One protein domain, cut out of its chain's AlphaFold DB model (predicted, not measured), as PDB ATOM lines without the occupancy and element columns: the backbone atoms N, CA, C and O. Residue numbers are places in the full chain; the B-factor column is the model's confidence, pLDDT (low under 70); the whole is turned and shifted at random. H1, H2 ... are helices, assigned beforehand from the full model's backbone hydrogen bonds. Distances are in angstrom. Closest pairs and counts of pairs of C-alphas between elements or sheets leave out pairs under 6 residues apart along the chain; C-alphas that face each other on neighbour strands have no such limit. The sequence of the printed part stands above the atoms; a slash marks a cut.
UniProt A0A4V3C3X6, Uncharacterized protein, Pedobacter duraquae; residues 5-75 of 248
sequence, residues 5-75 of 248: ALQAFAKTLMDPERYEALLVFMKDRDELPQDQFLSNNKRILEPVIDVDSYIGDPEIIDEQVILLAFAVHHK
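AT A GLANCE: This is residues 5 to 75 of the 248 residues of an uncharacterized protein of Pedobacter duraquae (UniProt A0A4V3C3X6). The last helix, H6, sits in the middle; long H2 crosses it and short H4 packs on it, with H1 toward one end of the longest axis, H3 and H5 toward the other. The 71 printed residues hold six named helices, H1 to H6 in order, and no named strand: all helix. The whole is compact, with radius of gyration of the C-alphas 11.7 A and spans 33 by 23 by 20 A.

IN THESE COORDINATES: Find C-alpha 5 at (-16.209, 58.922, -17.047), where H1, residues 5 to 13, begins. Then come H2, residues 16 to 31, 22.8 A long; H3, 34 to 40; H4, 42 to 45; H5, 51 to 54; and H6, 63 to 73, 15.2 A long, ending at C-alpha 73 (1.587, 48.218, -21.098).

HOW THE PARTS SIT: H6 touches H4, closest C-alphas Leu 45 and Ala 69, 5.2 A. H2 touches H6 with residues 22 to 26 alone, closest C-alphas Leu 22 and Phe 70, 7.1 A, at a steep tilt of 49 degrees. In H1, H2, H3 and H6 every O i to N i+4 pair is within hydrogen-bond range; H4 and H5 are too short for one.

THE WHOLE: The printed part has no cut and no long link; residues 56 to 60 are under pLDDT 70.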
ATOM      1  N   ALA A   5     -17.299  58.652 -17.982       83.62
ATOM      2  CA  ALA A   5     -16.209  58.922 -17.047       83.62
ATOM      3  C   ALA A   5     -14.935  58.153 -17.408       83.62
ATOM      4  O   ALA A   5     -13.859  58.749 -17.442       83.62
ATOM      5  N   LEU A   6     -15.040  56.861 -17.741       86.38
ATOM      6  CA  LEU A   6     -13.874  56.051 -18.099       86.38
ATOM      7  C   LEU A   6     -13.245  56.533 -19.421       86.38
ATOM      8  O   LEU A   6     -12.020  56.617 -19.525       86.38
ATOM      9  N   GLN A   7     -14.061  56.962 -20.395       88.88
ATOM     10  CA  GLN A   7     -13.562  57.619 -21.614       88.88
ATOM     11  C   GLN A   7     -12.865  58.949 -21.305       88.88
ATOM     12  O   GLN A   7     -11.773  59.212 -21.814       88.88
ATOM     13  N   ALA A   8     -13.472  59.792 -20.464       87.88
ATOM     14  CA  ALA A   8     -12.885  61.067 -20.063       87.88
ATOM     15  C   ALA A   8     -11.553  60.867 -19.326       87.88
ATOM     16  O   ALA A   8     -10.594  61.603 -19.581       87.88
ATOM     17  N   PHE A   9     -11.467  59.849 -18.467       90.81
ATOM     18  CA  PHE A   9     -10.239  59.471 -17.782       90.81
ATOM     19  C   PHE A   9      -9.162  59.015 -18.763       90.81
ATOM     20  O   PHE A   9      -8.087  59.614 -18.788       90.81
ATOM     21  N   ALA A  10      -9.465  58.050 -19.633       92.75
ATOM     22  CA  ALA A  10      -8.519  57.551 -20.627       92.75
ATOM     23  C   ALA A  10      -7.995  58.670 -21.544       92.75
ATOM     24  O   ALA A  10      -6.790  58.788 -21.758       92.75
ATOM     25  N   LYS A  11      -8.883  59.554 -22.012       92.69
ATOM     26  CA  LYS A  11      -8.528  60.709 -22.850       92.69
ATOM     27  C   LYS A  11      -7.680  61.756 -22.122       92.69
ATOM     28  O   LYS A  11      -6.948  62.508 -22.757       92.69
ATOM     29  N   THR A  12      -7.812  61.848 -20.801       91.81
ATOM     30  CA  THR A  12      -7.006  62.766 -19.982       91.81
ATOM     31  C   THR A  12      -5.644  62.165 -19.646       91.81
ATOM     32  O   THR A  12      -4.655  62.895 -19.573       91.81
ATOM     33  N   LEU A  13      -5.597  60.849 -19.431       93.56
ATOM     34  CA  LEU A  13      -4.395  60.099 -19.090       93.56
ATOM     35  C   LEU A  13      -3.449  59.945 -20.285       93.56
ATOM     36  O   LEU A  13      -2.240  60.067 -20.115       93.56
ATOM     37  N   MET A  14      -3.996  59.673 -21.471       94.50
ATOM     38  CA  MET A  14      -3.233  59.273 -22.653       94.50
ATOM     39  C   MET A  14      -3.133  60.387 -23.693       94.50
ATOM     40  O   MET A  14      -4.019  61.233 -23.823       94.50
ATOM     41  N   ASP A  15      -2.064  60.357 -24.487       94.19
ATOM     42  CA  ASP A  15      -1.999  61.145 -25.715       94.19
ATOM     43  C   ASP A  15      -3.094  60.712 -26.724       94.19
ATOM     44  O   ASP A  15      -3.594  59.582 -26.653       94.19
ATOM     45  N   PRO A  16      -3.488  61.583 -27.677       95.38
ATOM     46  CA  PRO A  16      -4.568  61.277 -28.613       95.38
ATOM     47  C   PRO A  16      -4.344  60.015 -29.457       95.38
ATOM     48  O   PRO A  16      -5.299  59.292 -29.710       95.38
ATOM     49  N   GLU A  17      -3.109  59.725 -29.879       96.12
ATOM     50  CA  GLU A  17      -2.811  58.536 -30.689       96.12
ATOM     51  C   GLU A  17      -3.028  57.260 -29.867       96.12
ATOM     52  O   GLU A  17      -3.626  56.292 -30.344       96.12
ATOM     53  N   ARG A  18      -2.599  57.272 -28.600       96.19
ATOM     54  CA  ARG A  18      -2.797  56.147 -27.677       96.19
ATOM     55  C   ARG A  18      -4.249  55.966 -27.269       96.19
ATOM     56  O   ARG A  18      -4.683  54.824 -27.154       96.19
ATOM     57  N   TYR A  19      -4.998  57.052 -27.108       96.19
ATOM     58  CA  TYR A  19      -6.434  56.975 -26.853       96.19
ATOM     59  C   TYR A  19      -7.189  56.327 -28.025       96.19
ATOM     60  O   TYR A  19      -7.986  55.420 -27.807       96.19
ATOM     61  N   GLU A  20      -6.899  56.708 -29.271       96.25
ATOM     62  CA  GLU A  20      -7.520  56.061 -30.438       96.25
ATOM     63  C   GLU A  20      -7.132  54.576 -30.546       96.25
ATOM     64  O   GLU A  20      -7.974  53.728 -30.840       96.25
ATOM     65  N   ALA A  21      -5.876  54.230 -30.241       96.69
ATOM     66  CA  ALA A  21      -5.437  52.835 -30.197       96.69
ATOM     67  C   ALA A  21      -6.162  52.017 -29.111       96.69
ATOM     68  O   ALA A  21      -6.507  50.861 -29.351       96.69
ATOM     69  N   LEU A  22      -6.438  52.616 -27.947       95.81
ATOM     70  CA  LEU A  22      -7.255  52.002 -26.898       95.81
ATOM     71  C   LEU A  22      -8.684  51.732 -27.392       95.81
ATOM     72  O   LEU A  22      -9.213  50.653 -27.137       95.81
ATOM     73  N   LEU A  23      -9.306  52.671 -28.114       93.62
ATOM     74  CA  LEU A  23     -10.656  52.473 -28.654       93.62
ATOM     75  C   LEU A  23     -10.711  51.305 -29.644       93.62
ATOM     76  O   LEU A  23     -11.660  50.521 -29.614       93.62
ATOM     77  N   VAL A  24      -9.687  51.155 -30.489       93.69
ATOM     78  CA  VAL A  24      -9.557  49.987 -31.376       93.69
ATOM     79  C   VAL A  24      -9.394  48.705 -30.560       93.69
ATOM     80  O   VAL A  24     -10.086  47.728 -30.821       93.69
ATOM     81  N   PHE A  25      -8.549  48.718 -29.528       94.06
ATOM     82  CA  PHE A  25      -8.329  47.561 -28.658       94.06
ATOM     83  C   PHE A  25      -9.602  47.115 -27.921       94.06
ATOM     84  O   PHE A  25      -9.906  45.927 -27.848       94.06
ATOM     85  N   MET A  26     -10.381  48.070 -27.407       91.31
ATOM     86  CA  MET A  26     -11.671  47.812 -26.759       91.31
ATOM     87  C   MET A  26     -12.715  47.304 -27.757       91.31
ATOM     88  O   MET A  26     -13.486  46.406 -27.437       91.31
ATOM     89  N   LYS A  27     -12.696  47.805 -28.994       90.94
ATOM     90  CA  LYS A  27     -13.541  47.276 -30.065       90.94
ATOM     91  C   LYS A  27     -13.193  45.820 -30.405       90.94
ATOM     92  O   LYS A  27     -14.097  45.000 -30.538       90.94
ATOM     93  N   ASP A  28     -11.906  45.479 -30.491       91.19
ATOM     94  CA  ASP A  28     -11.467  44.099 -30.737       91.19
ATOM     95  C   ASP A  28     -11.943  43.148 -29.625       91.19
ATOM     96  O   ASP A  28     -12.289  41.999 -29.907       91.19
ATOM     97  N   ARG A  29     -12.012  43.616 -28.369       89.00
ATOM     98  CA  ARG A  29     -12.562  42.841 -27.243       89.00
ATOM     99  C   ARG A  29     -14.043  42.502 -27.422       89.00
ATOM    100  O   ARG A  29     -14.445  41.395 -27.054       89.00
ATOM    101  N   ASP A  30     -14.823  43.441 -27.953       87.75
ATOM    102  CA  ASP A  30     -16.262  43.282 -28.180       87.75
ATOM    103  C   ASP A  30     -16.563  42.402 -29.407       87.75
ATOM    104  O   ASP A  30     -17.579  41.704 -29.440       87.75
ATOM    105  N   GLU A  31     -15.697  42.426 -30.426       90.88
ATOM    106  CA  GLU A  31     -15.917  41.722 -31.700       90.88
ATOM    107  C   GLU A  31     -15.334  40.300 -31.739       90.88
ATOM    108  O   GLU A  31     -15.855  39.440 -32.456       90.88
ATOM    109  N   LEU A  32     -14.259  40.028 -30.992       89.56
ATOM    110  CA  LEU A  32     -13.593  38.725 -30.991       89.56
ATOM    111  C   LEU A  32     -14.128  37.793 -29.890       89.56
ATOM    112  O   LEU A  32     -14.445  38.238 -28.785       89.56
ATOM    113  N   PRO A  33     -14.141  36.464 -30.125       89.81
ATOM    114  CA  PRO A  33     -14.287  35.489 -29.050       89.81
ATOM    115  C   PRO A  33     -13.236  35.727 -27.959       89.81
ATOM    116  O   PRO A  33     -12.067  35.959 -28.271       89.81
ATOM    117  N   GLN A  34     -13.627  35.626 -26.687       85.94
ATOM    118  CA  GLN A  34     -12.756  35.976 -25.561       85.94
ATOM    119  C   GLN A  34     -11.401  35.263 -25.596       85.94
ATOM    120  O   GLN A  34     -10.373  35.921 -25.484       85.94
ATOM    121  N   ASP A  35     -11.377  33.948 -25.812       88.25
ATOM    122  CA  ASP A  35     -10.128  33.176 -25.851       88.25
ATOM    123  C   ASP A  35      -9.197  33.649 -26.979       88.25
ATOM    124  O   ASP A  35      -7.972  33.688 -26.832       88.25
ATOM    125  N   GLN A  36      -9.775  34.057 -28.114       91.00
ATOM    126  CA  GLN A  36      -9.024  34.618 -29.234       91.00
ATOM    127  C   GLN A  36      -8.486  36.009 -28.893       91.00
ATOM    128  O   GLN A  36      -7.320  36.292 -29.159       91.00
ATOM    129  N   PHE A  37      -9.301  36.870 -28.280       91.75
ATOM    130  CA  PHE A  37      -8.854  38.182 -27.819       91.75
ATOM    131  C   PHE A  37      -7.715  38.064 -26.797       91.75
ATOM    132  O   PHE A  37      -6.679  38.710 -26.949       91.75
ATOM    133  N   LEU A  38      -7.885  37.202 -25.794       89.88
ATOM    134  CA  LEU A  38      -6.915  36.946 -24.735       89.88
ATOM    135  C   LEU A  38      -5.577  36.453 -25.286       89.88
ATOM    136  O   LEU A  38      -4.528  37.031 -25.001       89.88
ATOM    137  N   SER A  39      -5.614  35.411 -26.117       89.00
ATOM    138  CA  SER A  39      -4.404  34.821 -26.698       89.00
ATOM    139  C   SER A  39      -3.668  35.786 -27.630       89.00
ATOM    140  O   SER A  39      -2.442  35.894 -27.549       89.00
ATOM    141  N   ASN A  40      -4.391  36.542 -28.462       93.19
ATOM    142  CA  ASN A  40      -3.793  37.530 -29.363       93.19
ATOM    143  C   ASN A  40      -3.126  38.688 -28.610       93.19
ATOM    144  O   ASN A  40      -2.136  39.246 -29.085       93.19
ATOM    145  N   ASN A  41      -3.654  39.043 -27.436       93.62
ATOM    146  CA  ASN A  41      -3.268  40.248 -26.704       93.62
ATOM    147  C   ASN A  41      -2.555  39.958 -25.379       93.62
ATOM    148  O   ASN A  41      -2.389  40.861 -24.556       93.62
ATOM    149  N   LYS A  42      -2.063  38.727 -25.193       92.00
ATOM    150  CA  LYS A  42      -1.430  38.254 -23.952       92.00
ATOM    151  C   LYS A  42      -0.384  39.229 -23.398       92.00
ATOM    152  O   LYS A  42      -0.406  39.567 -22.224       92.00
ATOM    153  N   ARG A  43       0.461  39.789 -24.270       94.31
ATOM    154  CA  ARG A  43       1.522  40.750 -23.908       94.31
ATOM    155  C   ARG A  43       1.007  42.058 -23.279       94.31
ATOM    156  O   ARG A  43       1.750  42.723 -22.557       94.31
ATOM    157  N   ILE A  44      -0.207  42.480 -23.623       95.12
ATOM    158  CA  ILE A  44      -0.830  43.690 -23.068       95.12
ATOM    159  C   ILE A  44      -1.513  43.363 -21.737       95.12
ATOM    160  O   ILE A  44      -1.466  44.185 -20.831       95.12
ATOM    161  N   LEU A  45      -2.093  42.166 -21.618       92.38
ATOM    162  CA  LEU A  45      -2.965  41.764 -20.513       92.38
ATOM    163  C   LEU A  45      -2.228  41.118 -19.325       92.38
ATOM    164  O   LEU A  45      -2.558  41.420 -18.184       92.38
ATOM    165  N   GLU A  46      -1.200  40.297 -19.577       90.44
ATOM    166  CA  GLU A  46      -0.408  39.599 -18.540       90.44
ATOM    167  C   GLU A  46       0.140  40.480 -17.405       90.44
ATOM    168  O   GLU A  46       0.245  39.988 -16.285       90.44
ATOM    169  N   PRO A  47       0.498  41.762 -17.627       88.69
ATOM    170  CA  PRO A  47       0.935  42.635 -16.540       88.69
ATOM    171  C   PRO A  47      -0.125  42.946 -15.475       88.69
ATOM    172  O   PRO A  47       0.231  43.557 -14.475       88.69
ATOM    173  N   VAL A  48      -1.396  42.621 -15.718       88.69
ATOM    174  CA  VAL A  48      -2.521  42.924 -14.815       88.69
ATOM    175  C   VAL A  48      -3.327  41.669 -14.491       88.69
ATOM    176  O   VAL A  48      -3.798  41.522 -13.371       88.69
ATOM    177  N   ILE A  49      -3.472  40.745 -15.444       86.88
ATOM    178  CA  ILE A  49      -4.249  39.515 -15.259       86.88
ATOM    179  C   ILE A  49      -3.461  38.279 -15.686       86.88
ATOM    180  O   ILE A  49      -2.759  38.295 -16.695       86.88
ATOM    181  N   ASP A  50      -3.644  37.162 -14.979       85.94
ATOM    182  CA  ASP A  50      -3.160  35.861 -15.448       85.94
ATOM    183  C   ASP A  50      -4.052  35.337 -16.580       85.94
ATOM    184  O   ASP A  50      -5.043  34.645 -16.356       85.94
ATOM    185  N   VAL A  51      -3.687  35.680 -17.815       84.69
ATOM    186  CA  VAL A  51      -4.448  35.342 -19.024       84.69
ATOM    187  C   VAL A  51      -4.806  33.857 -19.095       84.69
ATOM    188  O   VAL A  51      -5.926  33.537 -19.488       84.69
ATOM    189  N   ASP A  52      -3.901  32.957 -18.700       81.44
ATOM    190  CA  ASP A  52      -4.129  31.513 -18.820       81.44
ATOM    191  C   ASP A  52      -5.187  31.018 -17.820       81.44
ATOM    192  O   ASP A  52      -5.925  30.077 -18.122       81.44
ATOM    193  N   SER A  53      -5.322  31.693 -16.675       79.31
ATOM    194  CA  SER A  53      -6.360  31.420 -15.675       79.31
ATOM    195  C   SER A  53      -7.761  31.891 -16.097       79.31
ATOM    196  O   SER A  53      -8.745  31.408 -15.542       79.31
ATOM    197  N   TYR A  54      -7.871  32.793 -17.083       74.44
ATOM    198  CA  TYR A  54      -9.145  33.395 -17.523       74.44
ATOM    199  C   TYR A  54      -9.640  32.921 -18.899       74.44
ATOM    200  O   TYR A  54     -10.711  33.330 -19.358       74.44
ATOM    201  N   ILE A  55      -8.887  32.051 -19.576       72.12
ATOM    202  CA  ILE A  55      -9.366  31.375 -20.788       72.12
ATOM    203  C   ILE A  55     -10.561  30.493 -20.395       72.12
ATOM    204  O   ILE A  55     -10.435  29.586 -19.574       72.12
ATOM    205  N   GLY A  56     -11.730  30.762 -20.984       65.94
ATOM    206  CA  GLY A  56     -12.983  30.076 -20.656       65.94
ATOM    207  C   GLY A  56     -13.801  30.629 -19.475       65.94
ATOM    208  O   GLY A  56     -14.853  30.052 -19.199       65.94
ATOM    209  N   ASP A  57     -13.392  31.728 -18.822       67.31
ATOM    210  CA  ASP A  57     -14.194  32.423 -17.793       67.31
ATOM    211  C   ASP A  57     -14.682  33.803 -18.288       67.31
ATOM    212  O   ASP A  57     -13.919  34.774 -18.283       67.31
ATOM    213  N   PRO A  58     -15.938  33.923 -18.758       57.94
ATOM    214  CA  PRO A  58     -16.421  35.114 -19.452       57.94
ATOM    215  C   PRO A  58     -16.640  36.357 -18.575       57.94
ATOM    216  O   PRO A  58     -16.855  37.435 -19.131       57.94
ATOM    217  N   GLU A  59     -16.613  36.247 -17.244       61.06
ATOM    218  CA  GLU A  59     -17.142  37.300 -16.357       61.06
ATOM    219  C   GLU A  59     -16.107  38.319 -15.844       61.06
ATOM    220  O   GLU A  59     -16.489  39.249 -15.140       61.06
ATOM    221  N   ILE A  60     -14.818  38.203 -16.196       63.19
ATOM    222  CA  ILE A  60     -13.753  38.895 -15.430       63.19
ATOM    223  C   ILE A  60     -13.034  40.024 -16.198       63.19
ATOM    224  O   ILE A  60     -12.317  40.825 -15.603       63.19
ATOM    225  N   ILE A  61     -13.245  40.166 -17.509       77.00
ATOM    226  CA  ILE A  61     -12.547  41.185 -18.317       77.00
ATOM    227  C   ILE A  61     -13.507  42.304 -18.699       77.00
ATOM    228  O   ILE A  61     -14.069  42.302 -19.800       77.00
ATOM    229  N   ASP A  62     -13.689  43.238 -17.772       82.12
ATOM    230  CA  ASP A  62     -14.461  44.458 -17.987       82.12
ATOM    231  C   ASP A  62     -13.611  45.595 -18.589       82.12
ATOM    232  O   ASP A  62     -12.410  45.463 -18.850       82.12
ATOM    233  N   GLU A  63     -14.244  46.742 -18.851       86.38
ATOM    234  CA  GLU A  63     -13.565  47.877 -19.474       86.38
ATOM    235  C   GLU A  63     -12.484  48.512 -18.578       86.38
ATOM    236  O   GLU A  63     -11.549  49.122 -19.107       86.38
ATOM    237  N   GLN A  64     -12.571  48.354 -17.250       87.94
ATOM    238  CA  GLN A  64     -11.578  48.877 -16.306       87.94
ATOM    239  C   GLN A  64     -10.291  48.061 -16.375       87.94
ATOM    240  O   GLN A  64      -9.212  48.641 -16.519       87.94
ATOM    241  N   VAL A  65     -10.408  46.730 -16.369       88.38
ATOM    242  CA  VAL A  65      -9.269  45.814 -16.518       88.38
ATOM    243  C   VAL A  65      -8.571  46.040 -17.859       88.38
ATOM    244  O   VAL A  65      -7.344  46.147 -17.914       88.38
ATOM    245  N   ILE A  66      -9.342  46.183 -18.944       90.31
ATOM    246  CA  ILE A  66      -8.797  46.475 -20.278       90.31
ATOM    247  C   ILE A  66      -8.036  47.802 -20.293       90.31
ATOM    248  O   ILE A  66      -6.916  47.865 -20.812       90.31
ATOM    249  N   LEU A  67      -8.618  48.856 -19.717       92.69
ATOM    250  CA  LEU A  67      -7.962  50.154 -19.642       92.69
ATOM    251  C   LEU A  67      -6.674  50.089 -18.819       92.69
ATOM    252  O   LEU A  67      -5.649  50.618 -19.254       92.69
ATOM    253  N   LEU A  68      -6.722  49.451 -17.648       93.69
ATOM    254  CA  LEU A  68      -5.574  49.317 -16.763       93.69
ATOM    255  C   LEU A  68      -4.438  48.565 -17.463       93.69
ATOM    256  O   LEU A  68      -3.322  49.079 -17.531       93.69
ATOM    257  N   ALA A  69      -4.724  47.408 -18.062       93.94
ATOM    258  CA  ALA A  69      -3.749  46.618 -18.810       93.94
ATOM    259  C   ALA A  69      -3.104  47.423 -19.947       93.94
ATOM    260  O   ALA A  69      -1.877  47.470 -20.078       93.94
ATOM    261  N   PHE A  70      -3.918  48.140 -20.724       95.94
ATOM    262  CA  PHE A  70      -3.426  49.000 -21.795       95.94
ATOM    263  C   PHE A  70      -2.537  50.137 -21.256       95.94
ATOM    264  O   PHE A  70      -1.443  50.385 -21.776       95.94
ATOM    265  N   ALA A  71      -2.959  50.799 -20.177       96.69
ATOM    266  CA  ALA A  71      -2.212  51.881 -19.545       96.69
ATOM    267  C   ALA A  71      -0.884  51.400 -18.930       96.69
ATOM    268  O   ALA A  71       0.140  52.075 -19.081       96.69
ATOM    269  N   VAL A  72      -0.866  50.224 -18.298       96.50
ATOM    270  CA  VAL A  72       0.338  49.584 -17.739       96.50
ATOM    271  C   VAL A  72       1.301  49.153 -18.843       96.50
ATOM    272  O   VAL A  72       2.517  49.371 -18.743       96.50
ATOM    273  N   HIS A  73       0.782  48.592 -19.938       96.44
ATOM    274  CA  HIS A  73       1.587  48.218 -21.098       96.44
ATOM    275  C   HIS A  73       2.306  49.438 -21.695       96.44
ATOM    276  O   HIS A  73       3.513  49.394 -21.952       96.44
ATOM    277  N   HIS A  74       1.587  50.557 -21.828       96.31
ATOM    278  CA  HIS A  74       2.098  51.811 -22.389       96.31
ATOM    279  C   HIS A  74       2.759  52.757 -21.372       96.31
ATOM    280  O   HIS A  74       3.154  53.864 -21.738       96.31
ATOM    281  N   LYS A  75       2.956  52.314 -20.123       96.88
ATOM    282  CA  LYS A  75       3.656  53.064 -19.060       96.88
ATOM    283  C   LYS A  75       2.978  54.379 -18.671       96.88
ATOM    284  O   LYS A  75       3.655  55.303 -18.228       96.88
TER     285      LYS A  75